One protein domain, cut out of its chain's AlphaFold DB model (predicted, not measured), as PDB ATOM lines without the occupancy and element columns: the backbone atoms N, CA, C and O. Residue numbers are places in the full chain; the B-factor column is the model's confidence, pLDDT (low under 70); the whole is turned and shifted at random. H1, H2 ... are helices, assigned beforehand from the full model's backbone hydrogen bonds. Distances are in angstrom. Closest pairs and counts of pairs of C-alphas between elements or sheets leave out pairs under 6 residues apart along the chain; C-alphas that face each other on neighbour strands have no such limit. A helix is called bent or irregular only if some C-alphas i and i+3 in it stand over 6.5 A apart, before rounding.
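This is residues 21 to 134 of the 166 residues of an uncharacterized protein of Streptomyces sp. GMY01 (UniProt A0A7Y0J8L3). One very long helix, H1, makes the length of a rod, and the printed part folds back beside it through short H2, a long link and the bent helix H3, in a row. H4 then makes a corner with H1 near the rod's end, where its first part packs on residues 23 to 27 of H1, and its residues 129 to 133, with Arg 134, stick out. There are 114 residues printed, with four named helices, H1, H2, H3 and H4 in chain order, and no named strand; the class is all helix. The whole is extended, with a radius of gyration of the C-alphas of 22.7 A and spans of 70 by 32 by 16 A.

H1, residues 21 to 66, runs 67.8 A from C-alpha 21 at (-33.639, 43.873, 43.912). H2 holds residues 70 to 79, 14.1 A. H3, residues 91 to 118, was assigned as one helix by its hydrogen bonds but is bent: C-alphas 101 and 104 are 7.0 A apart. Its arms are H3a, residues 91 to 101, 15.6 A, and H3b, residues 104 to 118, 20.5 A. H4, residues 124 to 133, spans 14.2 A and ends with C-alpha 133 at (-30.559, 37.733, 61.686).

H1 is the hub. With residues 57 to 65 alone it touches H2, closest C-alphas Val 61 and Ala 73 at 4.7 A, in a helical hairpin with a shallow tilt of 24 degrees. H3a touches residues 40 to 51 of H1 alone, closest C-alphas His 47 and Thr 91 at 4.9 A, opposite ways at a shallow 21 degrees. H3b touches residues 22 to 33 alone, closest C-alphas Leu 29 and Glu 110 at 6.7 A, opposite ways at a shallow 22 degrees. H4 touches H1 about perpendicular, at 73 degrees, closest C-alphas Gly 27 and Phe 125 at 5.3 A. H2 and H4 are apart. In H1, H2, H3a, H3b and H4 every O i to N i+4 pair is within hydrogen-bond range.

The C-alphas farthest apart, of Gly 68 and Gln 132, are 70.9 A apart. The printed part has no cut, and the link H2 to H3 is long, 11 residues. No printed residue is under 70 in pLDDT.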
ATOM      1  N   THR A  21     -34.528  44.182  45.037       98.00
ATOM      2  CA  THR A  21     -33.639  43.873  43.912       98.00
ATOM      3  C   THR A  21     -32.554  44.936  43.752       98.00
ATOM      4  O   THR A  21     -31.405  44.591  43.491       98.00
ATOM      5  N   THR A  22     -32.883  46.214  43.960       97.75
ATOM      6  CA  THR A  22     -31.897  47.304  43.946       97.75
ATOM      7  C   THR A  22     -30.888  47.142  45.081       97.75
ATOM      8  O   THR A  22     -29.690  47.219  44.829       97.75
ATOM      9  N   VAL A  23     -31.338  46.856  46.308       97.50
ATOM     10  CA  VAL A  23     -30.428  46.624  47.444       97.50
ATOM     11  C   VAL A  23     -29.512  45.425  47.192       97.50
ATOM     12  O   VAL A  23     -28.308  45.518  47.419       97.50
ATOM     13  N   GLN A  24     -30.043  44.324  46.654       97.38
ATOM     14  CA  GLN A  24     -29.239  43.154  46.282       97.38
ATOM     15  C   GLN A  24     -28.211  43.474  45.191       97.38
ATOM     16  O   GLN A  24     -27.070  43.026  45.280       97.38
ATOM     17  N   ALA A  25     -28.591  44.255  44.175       98.06
ATOM     18  CA  ALA A  25     -27.683  44.666  43.108       98.06
ATOM     19  C   ALA A  25     -26.543  45.549  43.637       98.06
ATOM     20  O   ALA A  25     -25.388  45.329  43.277       98.06
ATOM     21  N   LEU A  26     -26.849  46.497  44.530       97.62
ATOM     22  CA  LEU A  26     -25.844  47.332  45.189       97.62
ATOM     23  C   LEU A  26     -24.905  46.492  46.062       97.62
ATOM     24  O   LEU A  26     -23.694  46.615  45.923       97.62
ATOM     25  N   GLY A  27     -25.434  45.569  46.870       96.62
ATOM     26  CA  GLY A  27     -24.607  44.649  47.660       96.62
ATOM     27  C   GLY A  27     -23.693  43.776  46.789       96.62
ATOM     28  O   GLY A  27     -22.517  43.590  47.095       96.62
ATOM     29  N   ALA A  28     -24.194  43.280  45.654       98.31
ATOM     30  CA  ALA A  28     -23.378  42.535  44.697       98.31
ATOM     31  C   ALA A  28     -22.262  43.399  44.082       98.31
ATOM     32  O   ALA A  28     -21.133  42.924  43.935       98.31
ATOM     33  N   LEU A  29     -22.561  44.659  43.750       98.38
ATOM     34  CA  LEU A  29     -21.598  45.610  43.199       98.38
ATOM     35  C   LEU A  29     -20.497  45.949  44.213       98.38
ATOM     36  O   LEU A  29     -19.315  45.820  43.885       98.38
ATOM     37  N   SER A  30     -20.863  46.293  45.451       96.94
ATOM     38  CA  SER A  30     -19.901  46.597  46.515       96.94
ATOM     39  C   SER A  30     -19.045  45.374  46.863       96.94
ATOM     40  O   SER A  30     -17.829  45.496  46.984       96.94
ATOM     41  N   LYS A  31     -19.620  44.162  46.896       98.12
ATOM     42  CA  LYS A  31     -18.854  42.916  47.089       98.12
ATOM     43  C   LYS A  31     -17.834  42.665  45.972       98.12
ATOM     44  O   LYS A  31     -16.734  42.162  46.222       98.12
ATOM     45  N   ALA A  32     -18.188  42.977  44.727       98.56
ATOM     46  CA  ALA A  32     -17.261  42.871  43.605       98.56
ATOM     47  C   ALA A  32     -16.120  43.905  43.714       98.56
ATOM     48  O   ALA A  32     -14.963  43.561  43.446       98.56
ATOM     49  N   LEU A  33     -16.413  45.126  44.176       98.50
ATOM     50  CA  LEU A  33     -15.394  46.140  44.453       98.50
ATOM     51  C   LEU A  33     -14.479  45.720  45.616       98.50
ATOM     52  O   LEU A  33     -13.265  45.744  45.452       98.50
ATOM     53  N   GLU A  34     -15.020  45.223  46.729       98.44
ATOM     54  CA  GLU A  34     -14.232  44.697  47.859       98.44
ATOM     55  C   GLU A  34     -13.296  43.563  47.408       98.44
ATOM     56  O   GLU A  34     -12.111  43.512  47.743       98.44
ATOM     57  N   THR A  35     -13.800  42.649  46.576       98.69
ATOM     58  CA  THR A  35     -12.984  41.564  46.013       98.69
ATOM     59  C   THR A  35     -11.848  42.116  45.143       98.69
ATOM     60  O   THR A  35     -10.716  41.626  45.206       98.69
ATOM     61  N   THR A  36     -12.122  43.170  44.373       98.69
ATOM     62  CA  THR A  36     -11.122  43.897  43.576       98.69
ATOM     63  C   THR A  36     -10.093  44.591  44.469       98.69
ATOM     64  O   THR A  36      -8.899  44.539  44.185       98.69
ATOM     65  N   GLU A  37     -10.505  45.170  45.595       98.62
ATOM     66  CA  GLU A  37      -9.600  45.765  46.584       98.62
ATOM     67  C   GLU A  37      -8.673  44.735  47.219       98.62
ATOM     68  O   GLU A  37      -7.483  45.001  47.400       98.62
ATOM     69  N   ARG A  38      -9.174  43.527  47.487       98.75
ATOM     70  CA  ARG A  38      -8.336  42.413  47.949       98.75
ATOM     71  C   ARG A  38      -7.313  41.997  46.895       98.75
ATOM     72  O   ARG A  38      -6.141  41.823  47.226       98.75
ATOM     73  N   ALA A  39      -7.719  41.894  45.628       98.69
ATOM     74  CA  ALA A  39      -6.795  41.630  44.523       98.69
ATOM     75  C   ALA A  39      -5.726  42.733  44.406       98.69
ATOM     76  O   ALA A  39      -4.536  42.438  44.296       98.69
ATOM     77  N   ARG A  40      -6.132  44.000  44.535       98.44
ATOM     78  CA  ARG A  40      -5.233  45.160  44.588       98.44
ATOM     79  C   ARG A  40      -4.244  45.051  45.750       98.44
ATOM     80  O   ARG A  40      -3.055  45.278  45.560       98.44
ATOM     81  N   GLY A  41      -4.707  44.642  46.932       98.62
ATOM     82  CA  GLY A  41      -3.862  44.362  48.095       98.62
ATOM     83  C   GLY A  41      -2.776  43.323  47.804       98.62
ATOM     84  O   GLY A  41      -1.619  43.529  48.165       98.62
ATOM     85  N   HIS A  42      -3.104  42.259  47.065       98.75
ATOM     86  CA  HIS A  42      -2.114  41.267  46.640       98.75
ATOM     87  C   HIS A  42      -1.057  41.835  45.685       98.75
ATOM     88  O   HIS A  42       0.090  41.397  45.752       98.75
ATOM     89  N   LEU A  43      -1.383  42.833  44.857       98.69
ATOM     90  CA  LEU A  43      -0.380  43.526  44.040       98.69
ATOM     91  C   LEU A  43       0.598  44.341  44.898       98.69
ATOM     92  O   LEU A  43       1.793  44.344  44.609       98.69
ATOM     93  N   TYR A  44       0.134  44.970  45.984       98.75
ATOM     94  CA  TYR A  44       1.036  45.625  46.940       98.75
ATOM     95  C   TYR A  44       1.929  44.619  47.663       98.75
ATOM     96  O   TYR A  44       3.133  44.844  47.762       98.75
ATOM     97  N   SER A  45       1.368  43.496  48.126       98.81
ATOM     98  CA  SER A  45       2.167  42.430  48.739       98.81
ATOM     99  C   SER A  45       3.211  41.887  47.764       98.81
ATOM    100  O   SER A  45       4.374  41.750  48.130       98.81
ATOM    101  N   PHE A  46       2.825  41.633  46.512       98.62
ATOM    102  CA  PHE A  46       3.739  41.231  45.446       98.62
ATOM    103  C   PHE A  46       4.859  42.260  45.245       98.62
ATOM    104  O   PHE A  46       6.031  41.895  45.280       98.62
ATOM    105  N   HIS A  47       4.520  43.546  45.121       98.50
ATOM    106  CA  HIS A  47       5.499  44.623  44.979       98.50
ATOM    107  C   HIS A  47       6.506  44.662  46.136       98.50
ATOM    108  O   HIS A  47       7.711  44.701  45.889       98.50
ATOM    109  N   GLN A  48       6.030  44.596  47.380       98.56
ATOM    110  CA  GLN A  48       6.887  44.623  48.567       98.56
ATOM    111  C   GLN A  48       7.796  43.396  48.656       98.56
ATOM    112  O   GLN A  48       8.991  43.536  48.909       98.56
ATOM    113  N   LEU A  49       7.249  42.199  48.428       98.62
ATOM    114  CA  LEU A  49       8.014  40.953  48.492       98.62
ATOM    115  C   LEU A  49       9.086  40.899  47.403       98.62
ATOM    116  O   LEU A  49      10.231  40.554  47.688       98.62
ATOM    117  N   THR A  50       8.747  41.277  46.170       98.44
ATOM    118  CA  THR A  50       9.717  41.307  45.073       98.44
ATOM    119  C   THR A  50      10.762  42.401  45.267       98.44
ATOM    120  O   THR A  50      11.936  42.134  45.047       98.44
ATOM    121  N   GLY A  51      10.376  43.596  45.724       97.62
ATOM    122  CA  GLY A  51      11.337  44.658  46.041       97.62
ATOM    123  C   GLY A  51      12.300  44.251  47.160       97.62
ATOM    124  O   GLY A  51      13.501  44.472  47.053       97.62
ATOM    125  N   GLY A  52      11.798  43.574  48.197       98.00
ATOM    126  CA  GLY A  52      12.635  42.993  49.248       98.00
ATOM    127  C   GLY A  52      13.614  41.938  48.722       98.00
ATOM    128  O   GLY A  52      14.781  41.944  49.102       98.00
ATOM    129  N   ALA A  53      13.164  41.062  47.821       97.94
ATOM    130  CA  ALA A  53      14.032  40.075  47.183       97.94
ATOM    131  C   ALA A  53      15.101  40.721  46.281       97.94
ATOM    132  O   ALA A  53      16.230  40.243  46.256       97.94
ATOM    133  N   ASP A  54      14.772  41.811  45.582       97.56
ATOM    134  CA  ASP A  54      15.721  42.566  44.751       97.56
ATOM    135  C   ASP A  54      16.832  43.215  45.599       97.56
ATOM    136  O   ASP A  54      18.005  43.130  45.243       97.56
ATOM    137  N   PHE A  55      16.514  43.721  46.798       96.69
ATOM    138  CA  PHE A  55      17.544  44.165  47.750       96.69
ATOM    139  C   PHE A  55      18.446  43.026  48.245       96.69
ATOM    140  O   PHE A  55      19.650  43.212  48.427       96.69
ATOM    141  N   GLU A  56      17.893  41.831  48.462       98.31
ATOM    142  CA  GLU A  56      18.710  40.674  48.845       98.31
ATOM    143  C   GLU A  56      19.596  40.196  47.677       98.31
ATOM    144  O   GLU A  56      20.705  39.715  47.912       98.31
ATOM    145  N   LEU A  57      19.176  40.385  46.419       97.44
ATOM    146  CA  LEU A  57      20.028  40.135  45.249       97.44
ATOM    147  C   LEU A  57      21.235  41.075  45.207       97.44
ATOM    148  O   LEU A  57      22.342  40.608  44.940       97.44
ATOM    149  N   ASP A  58      21.048  42.359  45.519       97.31
ATOM    150  CA  ASP A  58      22.144  43.330  45.661       97.31
ATOM    151  C   ASP A  58      23.186  42.833  46.675       97.31
ATOM    152  O   ASP A  58      24.391  42.772  46.397       97.31
ATOM    153  N   ARG A  59      22.711  42.379  47.841       98.38
ATOM    154  CA  ARG A  59      23.568  41.790  48.874       98.38
ATOM    155  C   ARG A  59      24.274  40.526  48.385       98.38
ATOM    156  O   ARG A  59      25.472  40.370  48.619       98.38
ATOM    157  N   ALA A  60      23.565  39.626  47.710       98.50
ATOM    158  CA  ALA A  60      24.145  38.399  47.176       98.50
ATOM    159  C   ALA A  60      25.254  38.691  46.153       98.50
ATOM    160  O   ALA A  60      26.305  38.051  46.190       98.50
ATOM    161  N   VAL A  61      25.067  39.688  45.280       98.69
ATOM    162  CA  VAL A  61      26.094  40.139  44.328       98.69
ATOM    163  C   VAL A  61      27.334  40.645  45.064       98.69
ATOM    164  O   VAL A  61      28.445  40.253  44.700       98.69
ATOM    165  N   ALA A  62      27.173  41.464  46.108       98.56
ATOM    166  CA  ALA A  62      28.296  41.941  46.915       98.56
ATOM    167  C   ALA A  62      29.067  40.778  47.565       98.56
ATOM    168  O   ALA A  62      30.280  40.663  47.380       98.56
ATOM    169  N   LEU A  63      28.362  39.852  48.223       98.81
ATOM    170  CA  LEU A  63      28.965  38.685  48.877       98.81
ATOM    171  C   LEU A  63      29.683  37.755  47.888       98.81
ATOM    172  O   LEU A  63      30.768  37.257  48.182       98.81
ATOM    173  N   LEU A  64      29.123  37.541  46.693       98.81
ATOM    174  CA  LEU A  64      29.782  36.762  45.641       98.81
ATOM    175  C   LEU A  64      31.099  37.413  45.199       98.81
ATOM    176  O   LEU A  64      32.074  36.701  44.956       98.81
ATOM    177  N   ARG A  65      31.157  38.749  45.114       98.69
ATOM    178  CA  ARG A  65      32.401  39.472  44.795       98.69
ATOM    179  C   ARG A  65      33.424  39.345  45.917       98.69
ATOM    180  O   ARG A  65      34.583  39.070  45.627       98.69
ATOM    181  N   GLU A  66      33.005  39.511  47.166       98.69
ATOM    182  CA  GLU A  66      33.876  39.370  48.341       98.69
ATOM    183  C   GLU A  66      34.460  37.957  48.463       98.69
ATOM    184  O   GLU A  66      35.629  37.793  48.806       98.69
ATOM    185  N   ALA A  67      33.682  36.934  48.103       98.81
ATOM    186  CA  ALA A  67      34.126  35.544  48.065       98.81
ATOM    187  C   ALA A  67      35.015  35.195  46.849       98.81
ATOM    188  O   ALA A  67      35.436  34.048  46.707       98.81
ATOM    189  N   GLY A  68      35.293  36.148  45.950       98.75
ATOM    190  CA  GLY A  68      36.107  35.939  44.746       98.75
ATOM    191  C   GLY A  68      35.363  35.309  43.561       98.75
ATOM    192  O   GLY A  68      35.969  35.014  42.530       98.75
ATOM    193  N   HIS A  69      34.044  35.128  43.649       98.81
ATOM    194  CA  HIS A  69      33.197  34.574  42.586       98.81
ATOM    195  C   HIS A  69      32.678  35.663  41.629       98.81
ATOM    196  O   HIS A  69      31.474  35.796  41.393       98.81
ATOM    197  N   HIS A  70      33.593  36.451  41.058       98.69
ATOM    198  CA  HIS A  70      33.253  37.630  40.252       98.69
ATOM    199  C   HIS A  70      32.391  37.317  39.020       98.69
ATOM    200  O   HIS A  70      31.439  38.048  38.757       98.69
ATOM    201  N   GLU A  71      32.660  36.223  38.303       98.75
ATOM    202  CA  GLU A  71      31.879  35.839  37.115       98.75
ATOM    203  C   GLU A  71      30.405  35.563  37.452       98.75
ATOM    204  O   GLU A  71      29.500  35.956  36.710       98.75
ATOM    205  N   TRP A  72      30.148  34.933  38.604       98.69
ATOM    206  CA  TRP A  72      28.789  34.674  39.079       98.69
ATOM    207  C   TRP A  72      28.103  35.947  39.558       98.69
ATOM    208  O   TRP A  72      26.944  36.169  39.208       98.69
ATOM    209  N   ALA A  73      28.818  36.811  40.284       98.75
ATOM    210  CA  ALA A  73      28.300  38.118  40.682       98.75
ATOM    211  C   ALA A  73      27.879  38.953  39.462       98.75
ATOM    212  O   ALA A  73      26.780  39.502  39.429       98.75
ATOM    213  N   GLU A  74      28.720  39.000  38.427       98.62
ATOM    214  CA  GLU A  74      28.401  39.692  37.178       98.62
ATOM    215  C   GLU A  74      27.212  39.079  36.451       98.62
ATOM    216  O   GLU A  74      26.378  39.811  35.922       98.62
ATOM    217  N   ARG A  75      27.112  37.747  36.406       98.62
ATOM    218  CA  ARG A  75      25.974  37.084  35.770       98.62
ATOM    219  C   ARG A  75      24.667  37.436  36.475       98.62
ATOM    220  O   ARG A  75      23.717  37.807  35.796       98.62
ATOM    221  N   VAL A  76      24.613  37.347  37.804       98.38
ATOM    222  CA  VAL A  76      23.404  37.691  38.574       98.38
ATOM    223  C   VAL A  76      23.036  39.160  38.368       98.38
ATOM    224  O   VAL A  76      21.883  39.464  38.061       98.38
ATOM    225  N   GLN A  77      24.025  40.053  38.453       98.19
ATOM    226  CA  GLN A  77      23.824  41.484  38.253       98.19
ATOM    227  C   GLN A  77      23.318  41.816  36.842       98.19
ATOM    228  O   GLN A  77      22.437  42.651  36.692       98.19
ATOM    229  N   ARG A  78      23.857  41.175  35.797       98.12
ATOM    230  CA  ARG A  78      23.429  41.426  34.410       98.12
ATOM    231  C   ARG A  78      22.051  40.852  34.097       98.12
ATOM    232  O   ARG A  78      21.309  41.452  33.329       98.12
ATOM    233  N   GLU A  79      21.741  39.670  34.621       97.75
ATOM    234  CA  GLU A  79      20.570  38.908  34.175       97.75
ATOM    235  C   GLU A  79      19.314  39.165  35.005       97.75
ATOM    236  O   GLU A  79      18.207  39.068  34.468       97.75
ATOM    237  N   ILE A  80      19.466  39.423  36.309       97.62
ATOM    238  CA  ILE A  80      18.348  39.424  37.261       97.62
ATOM    239  C   ILE A  80      18.182  40.773  37.955       97.62
ATOM    240  O   ILE A  80      17.055  41.249  38.063       97.62
ATOM    241  N   LEU A  81      19.270  41.385  38.420       95.81
ATOM    242  CA  LEU A  81      19.200  42.610  39.217       95.81
ATOM    243  C   LEU A  81      18.592  43.762  38.408       95.81
ATOM    244  O   LEU A  81      19.070  44.086  37.320       95.81
ATOM    245  N   GLY A  82      17.503  44.347  38.916       92.56
ATOM    246  CA  GLY A  82      16.754  45.398  38.218       92.56
ATOM    247  C   GLY A  82      16.005  44.939  36.956       92.56
ATOM    248  O   GLY A  82      15.501  45.769  36.195       92.56
ATOM    249  N   ARG A  83      15.916  43.628  36.691       97.12
ATOM    250  CA  ARG A  83      15.185  43.082  35.539       97.12
ATOM    251  C   ARG A  83      13.682  43.265  35.736       97.12
ATOM    252  O   ARG A  83      13.132  42.727  36.681       97.12
ATOM    253  N   ASN A  84      12.985  43.883  34.784       98.19
ATOM    254  CA  ASN A  84      11.518  43.950  34.805       98.19
ATOM    255  C   ASN A  84      10.858  42.565  34.993       98.19
ATOM    256  O   ASN A  84      11.214  41.604  34.306       98.19
ATOM    257  N   VAL A  85       9.866  42.475  35.890       97.62
ATOM    258  CA  VAL A  85       9.181  41.207  36.221       97.62
ATOM    259  C   VAL A  85       8.275  40.708  35.096       97.62
ATOM    260  O   VAL A  85       8.034  39.510  34.974       97.62
ATOM    261  N   ILE A  86       7.783  41.631  34.271       97.50
ATOM    262  CA  ILE A  86       7.042  41.386  33.033       97.50
ATOM    263  C   ILE A  86       7.494  42.424  31.993       97.50
ATOM    264  O   ILE A  86       8.125  43.419  32.362       97.50
ATOM    265  N   PRO A  87       7.186  42.258  30.694       97.75
ATOM    266  CA  PRO A  87       7.607  43.216  29.677       97.75
ATOM    267  C   PRO A  87       7.239  44.668  30.029       97.75
ATOM    268  O   PRO A  87       6.074  44.998  30.245       97.75
ATOM    269  N   GLY A  88       8.256  45.530  30.098       97.31
ATOM    270  CA  GLY A  88       8.111  46.971  30.316       97.31
ATOM    271  C   GLY A  88       7.717  47.417  31.727       97.31
ATOM    272  O   GLY A  88       7.532  48.615  31.909       97.31
ATOM    273  N   HIS A  89       7.581  46.506  32.699       98.50
ATOM    274  CA  HIS A  89       7.095  46.870  34.030       98.50
ATOM    275  C   HIS A  89       7.919  46.246  35.151       98.50
ATOM    276  O   HIS A  89       8.066  45.022  35.259       98.50
ATOM    277  N   TRP A  90       8.360  47.111  36.052       98.56
ATOM    278  CA  TRP A  90       8.655  46.743  37.421       98.56
ATOM    279  C   TRP A  90       7.368  46.654  38.247       98.56
ATOM    280  O   TRP A  90       6.277  47.027  37.807       98.56
ATOM    281  N   THR A  91       7.469  46.120  39.460       98.38
ATOM    282  CA  THR A  91       6.292  45.735  40.247       98.38
ATOM    283  C   THR A  91       5.404  46.913  40.657       98.38
ATOM    284  O   THR A  91       4.184  46.766  40.648       98.38
ATOM    285  N   PHE A  92       5.966  48.096  40.939       98.19
ATOM    286  CA  PHE A  92       5.148  49.280  41.245       98.19
ATOM    287  C   PHE A  92       4.352  49.759  40.023       98.19
ATOM    288  O   PHE A  92       3.208  50.173  40.163       98.19
ATOM    289  N   GLN A  93       4.908  49.622  38.815       98.69
ATOM    290  CA  GLN A  93       4.230  50.029  37.582       98.69
ATOM    291  C   GLN A  93       3.025  49.127  37.288       98.69
ATOM    292  O   GLN A  93       2.031  49.586  36.736       98.69
ATOM    293  N   ILE A  94       3.071  47.853  37.700       98.69
ATOM    294  CA  ILE A  94       1.901  46.960  37.645       98.69
ATOM    295  C   ILE A  94       0.793  47.472  38.575       98.69
ATOM    296  O   ILE A  94      -0.373  47.494  38.182       98.69
ATOM    297  N   VAL A  95       1.144  47.905  39.792       98.75
ATOM    298  CA  VAL A  95       0.187  48.487  40.749       98.75
ATOM    299  C   VAL A  95      -0.435  49.762  40.178       98.75
ATOM    300  O   VAL A  95      -1.655  49.907  40.189       98.75
ATOM    301  N   GLU A  96       0.383  50.670  39.643       98.69
ATOM    302  CA  GLU A  96      -0.077  51.920  39.029       98.69
ATOM    303  C   GLU A  96      -1.002  51.662  37.837       98.69
ATOM    304  O   GLU A  96      -2.088  52.241  37.763       98.69
ATOM    305  N   ALA A  97      -0.622  50.746  36.943       98.56
ATOM    306  CA  ALA A  97      -1.439  50.373  35.796       98.56
ATOM    307  C   ALA A  97      -2.780  49.765  36.230       98.56
ATOM    308  O   ALA A  97      -3.823  50.154  35.708       98.56
ATOM    309  N   TYR A  98      -2.785  48.858  37.212       98.75
ATOM    310  CA  TYR A  98      -4.019  48.274  37.744       98.75
ATOM    311  C   TYR A  98      -4.929  49.334  38.381       98.75
ATOM    312  O   TYR A  98      -6.142  49.330  38.153       98.75
ATOM    313  N   ASN A  99      -4.339  50.270  39.134       98.75
ATOM    314  CA  ASN A  99      -5.070  51.385  39.728       98.75
ATOM    315  C   ASN A  99      -5.756  52.226  38.644       98.75
ATOM    316  O   ASN A  99      -6.966  52.428  38.697       98.75
ATOM    317  N   ALA A 100      -4.994  52.664  37.639       98.69
ATOM    318  CA  ALA A 100      -5.480  53.566  36.601       98.69
ATOM    319  C   ALA A 100      -6.501  52.918  35.654       98.69
ATOM    320  O   ALA A 100      -7.441  53.575  35.213       98.69
ATOM    321  N   THR A 101      -6.312  51.642  35.312       98.31
ATOM    322  CA  THR A 101      -7.078  50.999  34.231       98.31
ATOM    323  C   THR A 101      -8.282  50.200  34.709       98.31
ATOM    324  O   THR A 101      -9.200  49.983  33.920       98.31
ATOM    325  N   TYR A 102      -8.304  49.771  35.973       98.69
ATOM    326  CA  TYR A 102      -9.376  48.916  36.484       98.69
ATOM    327  C   TYR A 102      -9.957  49.407  37.809       98.69
ATOM    328  O   TYR A 102     -11.165  49.620  37.894       98.69
ATOM    329  N   TYR A 103      -9.120  49.628  38.827       98.75
ATOM    330  CA  TYR A 103      -9.615  49.949  40.169       98.75
ATOM    331  C   TYR A 103     -10.318  51.309  40.244       98.75
ATOM    332  O   TYR A 103     -11.459  51.361  40.691       98.75
ATOM    333  N   GLU A 104      -9.679  52.396  39.798       98.75
ATOM    334  CA  GLU A 104     -10.277  53.738  39.883       98.75
ATOM    335  C   GLU A 104     -11.556  53.873  39.036       98.75
ATOM    336  O   GLU A 104     -12.562  54.354  39.564       98.75
ATOM    337  N   PRO A 105     -11.608  53.383  37.777       98.81
ATOM    338  CA  PRO A 105     -12.860  53.350  37.023       98.81
ATOM    339  C   PRO A 105     -13.970  52.567  37.733       98.81
ATOM    340  O   PRO A 105     -15.102  53.044  37.806       98.81
ATOM    341  N   PHE A 106     -13.663  51.389  38.286       98.75
ATOM    342  CA  PHE A 106     -14.659  50.586  38.995       98.75
ATOM    343  C   PHE A 106     -15.151  51.313  40.256       98.75
ATOM    344  O   PHE A 106     -16.355  51.500  40.428       98.75
ATOM    345  N   ARG A 107     -14.236  51.813  41.089       98.62
ATOM    346  CA  ARG A 107     -14.573  52.589  42.286       98.62
ATOM    347  C   ARG A 107     -15.473  53.784  41.958       98.62
ATOM    348  O   ARG A 107     -16.471  53.994  42.640       98.62
ATOM    349  N   SER A 108     -15.158  54.528  40.898       98.62
ATOM    350  CA  SER A 108     -15.959  55.679  40.467       98.62
ATOM    351  C   SER A 108     -17.372  55.283  40.032       98.62
ATOM    352  O   SER A 108     -18.323  55.996  40.345       98.62
ATOM    353  N   VAL A 109     -17.522  54.176  39.296       98.69
ATOM    354  CA  VAL A 109     -18.838  53.693  38.849       98.69
ATOM    355  C   VAL A 109     -19.664  53.193  40.031       98.69
ATOM    356  O   VAL A 109     -20.842  53.530  40.121       98.69
ATOM    357  N   GLU A 110     -19.065  52.428  40.948       98.50
ATOM    358  CA  GLU A 110     -19.741  51.977  42.172       98.50
ATOM    359  C   GLU A 110     -20.274  53.165  42.969       98.50
ATOM    360  O   GLU A 110     -21.465  53.212  43.286       98.50
ATOM    361  N   GLU A 111     -19.420  54.165  43.194       98.19
ATOM    362  CA  GLU A 111     -19.778  55.343  43.967       98.19
ATOM    363  C   GLU A 111     -20.916  56.125  43.307       98.19
ATOM    364  O   GLU A 111     -21.850  56.550  43.991       98.19
ATOM    365  N   GLN A 112     -20.877  56.294  41.984       98.50
ATOM    366  CA  GLN A 112     -21.948  56.959  41.250       98.50
ATOM    367  C   GLN A 112     -23.269  56.190  41.372       98.50
ATOM    368  O   GLN A 112     -24.291  56.779  41.721       98.50
ATOM    369  N   VAL A 113     -23.259  54.878  41.127       98.25
ATOM    370  CA  VAL A 113     -24.464  54.037  41.194       98.25
ATOM    371  C   VAL A 113     -25.070  54.071  42.598       98.25
ATOM    372  O   VAL A 113     -26.280  54.235  42.748       98.25
ATOM    373  N   ARG A 114     -24.242  53.976  43.636       97.19
ATOM    374  CA  ARG A 114     -24.683  54.037  45.031       97.19
ATOM    375  C   ARG A 114     -25.233  55.409  45.416       97.19
ATOM    376  O   ARG A 114     -26.245  55.488  46.112       97.19
ATOM    377  N   ARG A 115     -24.610  56.498  44.954       96.94
ATOM    378  CA  ARG A 115     -25.116  57.865  45.161       96.94
ATOM    379  C   ARG A 115     -26.504  58.053  44.552       96.94
ATOM    380  O   ARG A 115     -27.393  58.530  45.247       96.94
ATOM    381  N   GLU A 116     -26.689  57.630  43.306       97.50
ATOM    382  CA  GLU A 116     -27.945  57.817  42.567       97.50
ATOM    383  C   GLU A 116     -29.077  56.900  43.056       97.50
ATOM    384  O   GLU A 116     -30.234  57.306  43.091       97.50
ATOM    385  N   LEU A 117     -28.767  55.654  43.430       97.06
ATOM    386  CA  LEU A 117     -29.795  54.653  43.744       97.06
ATOM    387  C   LEU A 117     -30.057  54.464  45.240       97.06
ATOM    388  O   LEU A 117     -31.047  53.828  45.605       97.06
ATOM    389  N   ALA A 118     -29.176  54.967  46.106       95.00
ATOM    390  CA  ALA A 118     -29.245  54.735  47.546       95.00
ATOM    391  C   ALA A 118     -28.878  55.963  48.398       95.00
ATOM    392  O   ALA A 118     -28.529  55.808  49.567       95.00
ATOM    393  N   ASP A 119     -28.942  57.178  47.845       94.62
ATOM    394  CA  ASP A 119     -28.513  58.424  48.505       94.62
ATOM    395  C   ASP A 119     -27.064  58.364  49.037       94.62
ATOM    396  O   ASP A 119     -26.723  59.019  50.024       94.62
ATOM    397  N   GLY A 120     -26.207  57.529  48.441       92.12
ATOM    398  CA  GLY A 120     -24.825  57.339  48.891       92.12
ATOM    399  C   GLY A 120     -24.684  56.522  50.179       92.12
ATOM    400  O   GLY A 120     -23.640  56.585  50.822       92.12
ATOM    401  N   ARG A 121     -25.718  55.774  50.581       92.62
ATOM    402  CA  ARG A 121     -25.681  54.902  51.762       92.62
ATOM    403  C   ARG A 121     -24.922  53.611  51.474       92.62
ATOM    404  O   ARG A 121     -25.241  52.897  50.525       92.62
ATOM    405  N   ASP A 122     -23.949  53.310  52.327       90.69
ATOM    406  CA  ASP A 122     -23.130  52.103  52.230       90.69
ATOM    407  C   ASP A 122     -23.791  50.913  52.940       90.69
ATOM    408  O   ASP A 122     -24.571  51.081  53.879       90.69
ATOM    409  N   HIS A 123     -23.438  49.700  52.508       92.75
ATOM    410  CA  HIS A 123     -23.750  48.444  53.203       92.75
ATOM    411  C   HIS A 123     -25.241  48.206  53.516       92.75
ATOM    412  O   HIS A 123     -25.578  47.575  54.519       92.75
ATOM    413  N   LEU A 124     -26.163  48.707  52.681       94.25
ATOM    414  CA  LEU A 124     -27.605  48.516  52.901       94.25
ATOM    415  C   LEU A 124     -27.994  47.032  52.922       94.25
ATOM    416  O   LEU A 124     -28.787  46.616  53.764       94.25
ATOM    417  N   PHE A 125     -27.415  46.231  52.025       93.56
ATOM    418  CA  PHE A 125     -27.692  44.798  51.951       93.56
ATOM    419  C   PHE A 125     -27.237  44.070  53.224       93.56
ATOM    420  O   PHE A 125     -27.998  43.304  53.815       93.56
ATOM    421  N   GLU A 126     -26.021  44.345  53.689       94.56
ATOM    422  CA  GLU A 126     -25.458  43.774  54.911       94.56
ATOM    423  C   GLU A 126     -26.218  44.242  56.153       94.56
ATOM    424  O   GLU A 126     -26.453  43.442  57.059       94.56
ATOM    425  N   ALA A 127     -26.632  45.510  56.198       93.88
ATOM    426  CA  ALA A 127     -27.413  46.064  57.296       93.88
ATOM    427  C   ALA A 127     -28.786  45.390  57.418       93.88
ATOM    428  O   ALA A 127     -29.182  44.996  58.517       93.88
ATOM    429  N   GLU A 128     -29.490  45.192  56.301       93.50
ATOM    430  CA  GLU A 128     -30.765  44.469  56.278       93.50
ATOM    431  C   GLU A 128     -30.592  43.000  56.659       93.50
ATOM    432  O   GLU A 128     -31.362  42.474  57.464       93.50
ATOM    433  N   LEU A 129     -29.552  42.344  56.140       93.31
ATOM    434  CA  LEU A 129     -29.247  40.958  56.481       93.31
ATOM    435  C   LEU A 129     -28.892  40.803  57.965       93.31
ATOM    436  O   LEU A 129     -29.306  39.831  58.600       93.31
ATOM    437  N   LYS A 130     -28.137  41.753  58.528       93.31
ATOM    438  CA  LYS A 130     -27.829  41.798  59.959       93.31
ATOM    439  C   LYS A 130     -29.108  41.947  60.774       93.31
ATOM    440  O   LYS A 130     -29.303  41.174  61.706       93.31
ATOM    441  N   GLU A 131     -29.973  42.898  60.420       92.44
ATOM    442  CA  GLU A 131     -31.223  43.146  61.144       92.44
ATOM    443  C   GLU A 131     -32.147  41.921  61.124       92.44
ATOM    444  O   GLU A 131     -32.651  41.518  62.166       92.44
ATOM    445  N   GLN A 132     -32.289  41.256  59.975       92.06
ATOM    446  CA  GLN A 132     -33.079  40.023  59.847       92.06
ATOM    447  C   GLN A 132     -32.543  38.863  60.700       92.06
ATOM    448  O   GLN A 132     -33.311  38.011  61.142       92.06
ATOM    449  N   ARG A 133     -31.222  38.796  60.909       92.62
ATOM    450  CA  ARG A 133     -30.559  37.733  61.686       92.62
ATOM    451  C   ARG A 133     -30.478  38.035  63.179       92.62
ATOM    452  O   ARG A 133     -30.007  37.198  63.947       92.62
ATOM    453  N   ARG A 134     -30.883  39.232  63.589       93.25
ATOM    454  CA  ARG A 134     -30.728  39.721  64.950       93.25
ATOM    455  C   ARG A 134     -31.734  39.041  65.879       93.25
ATOM    456  O   ARG A 134     -32.903  38.880  65.541       93.25
TER     457      ARG A 134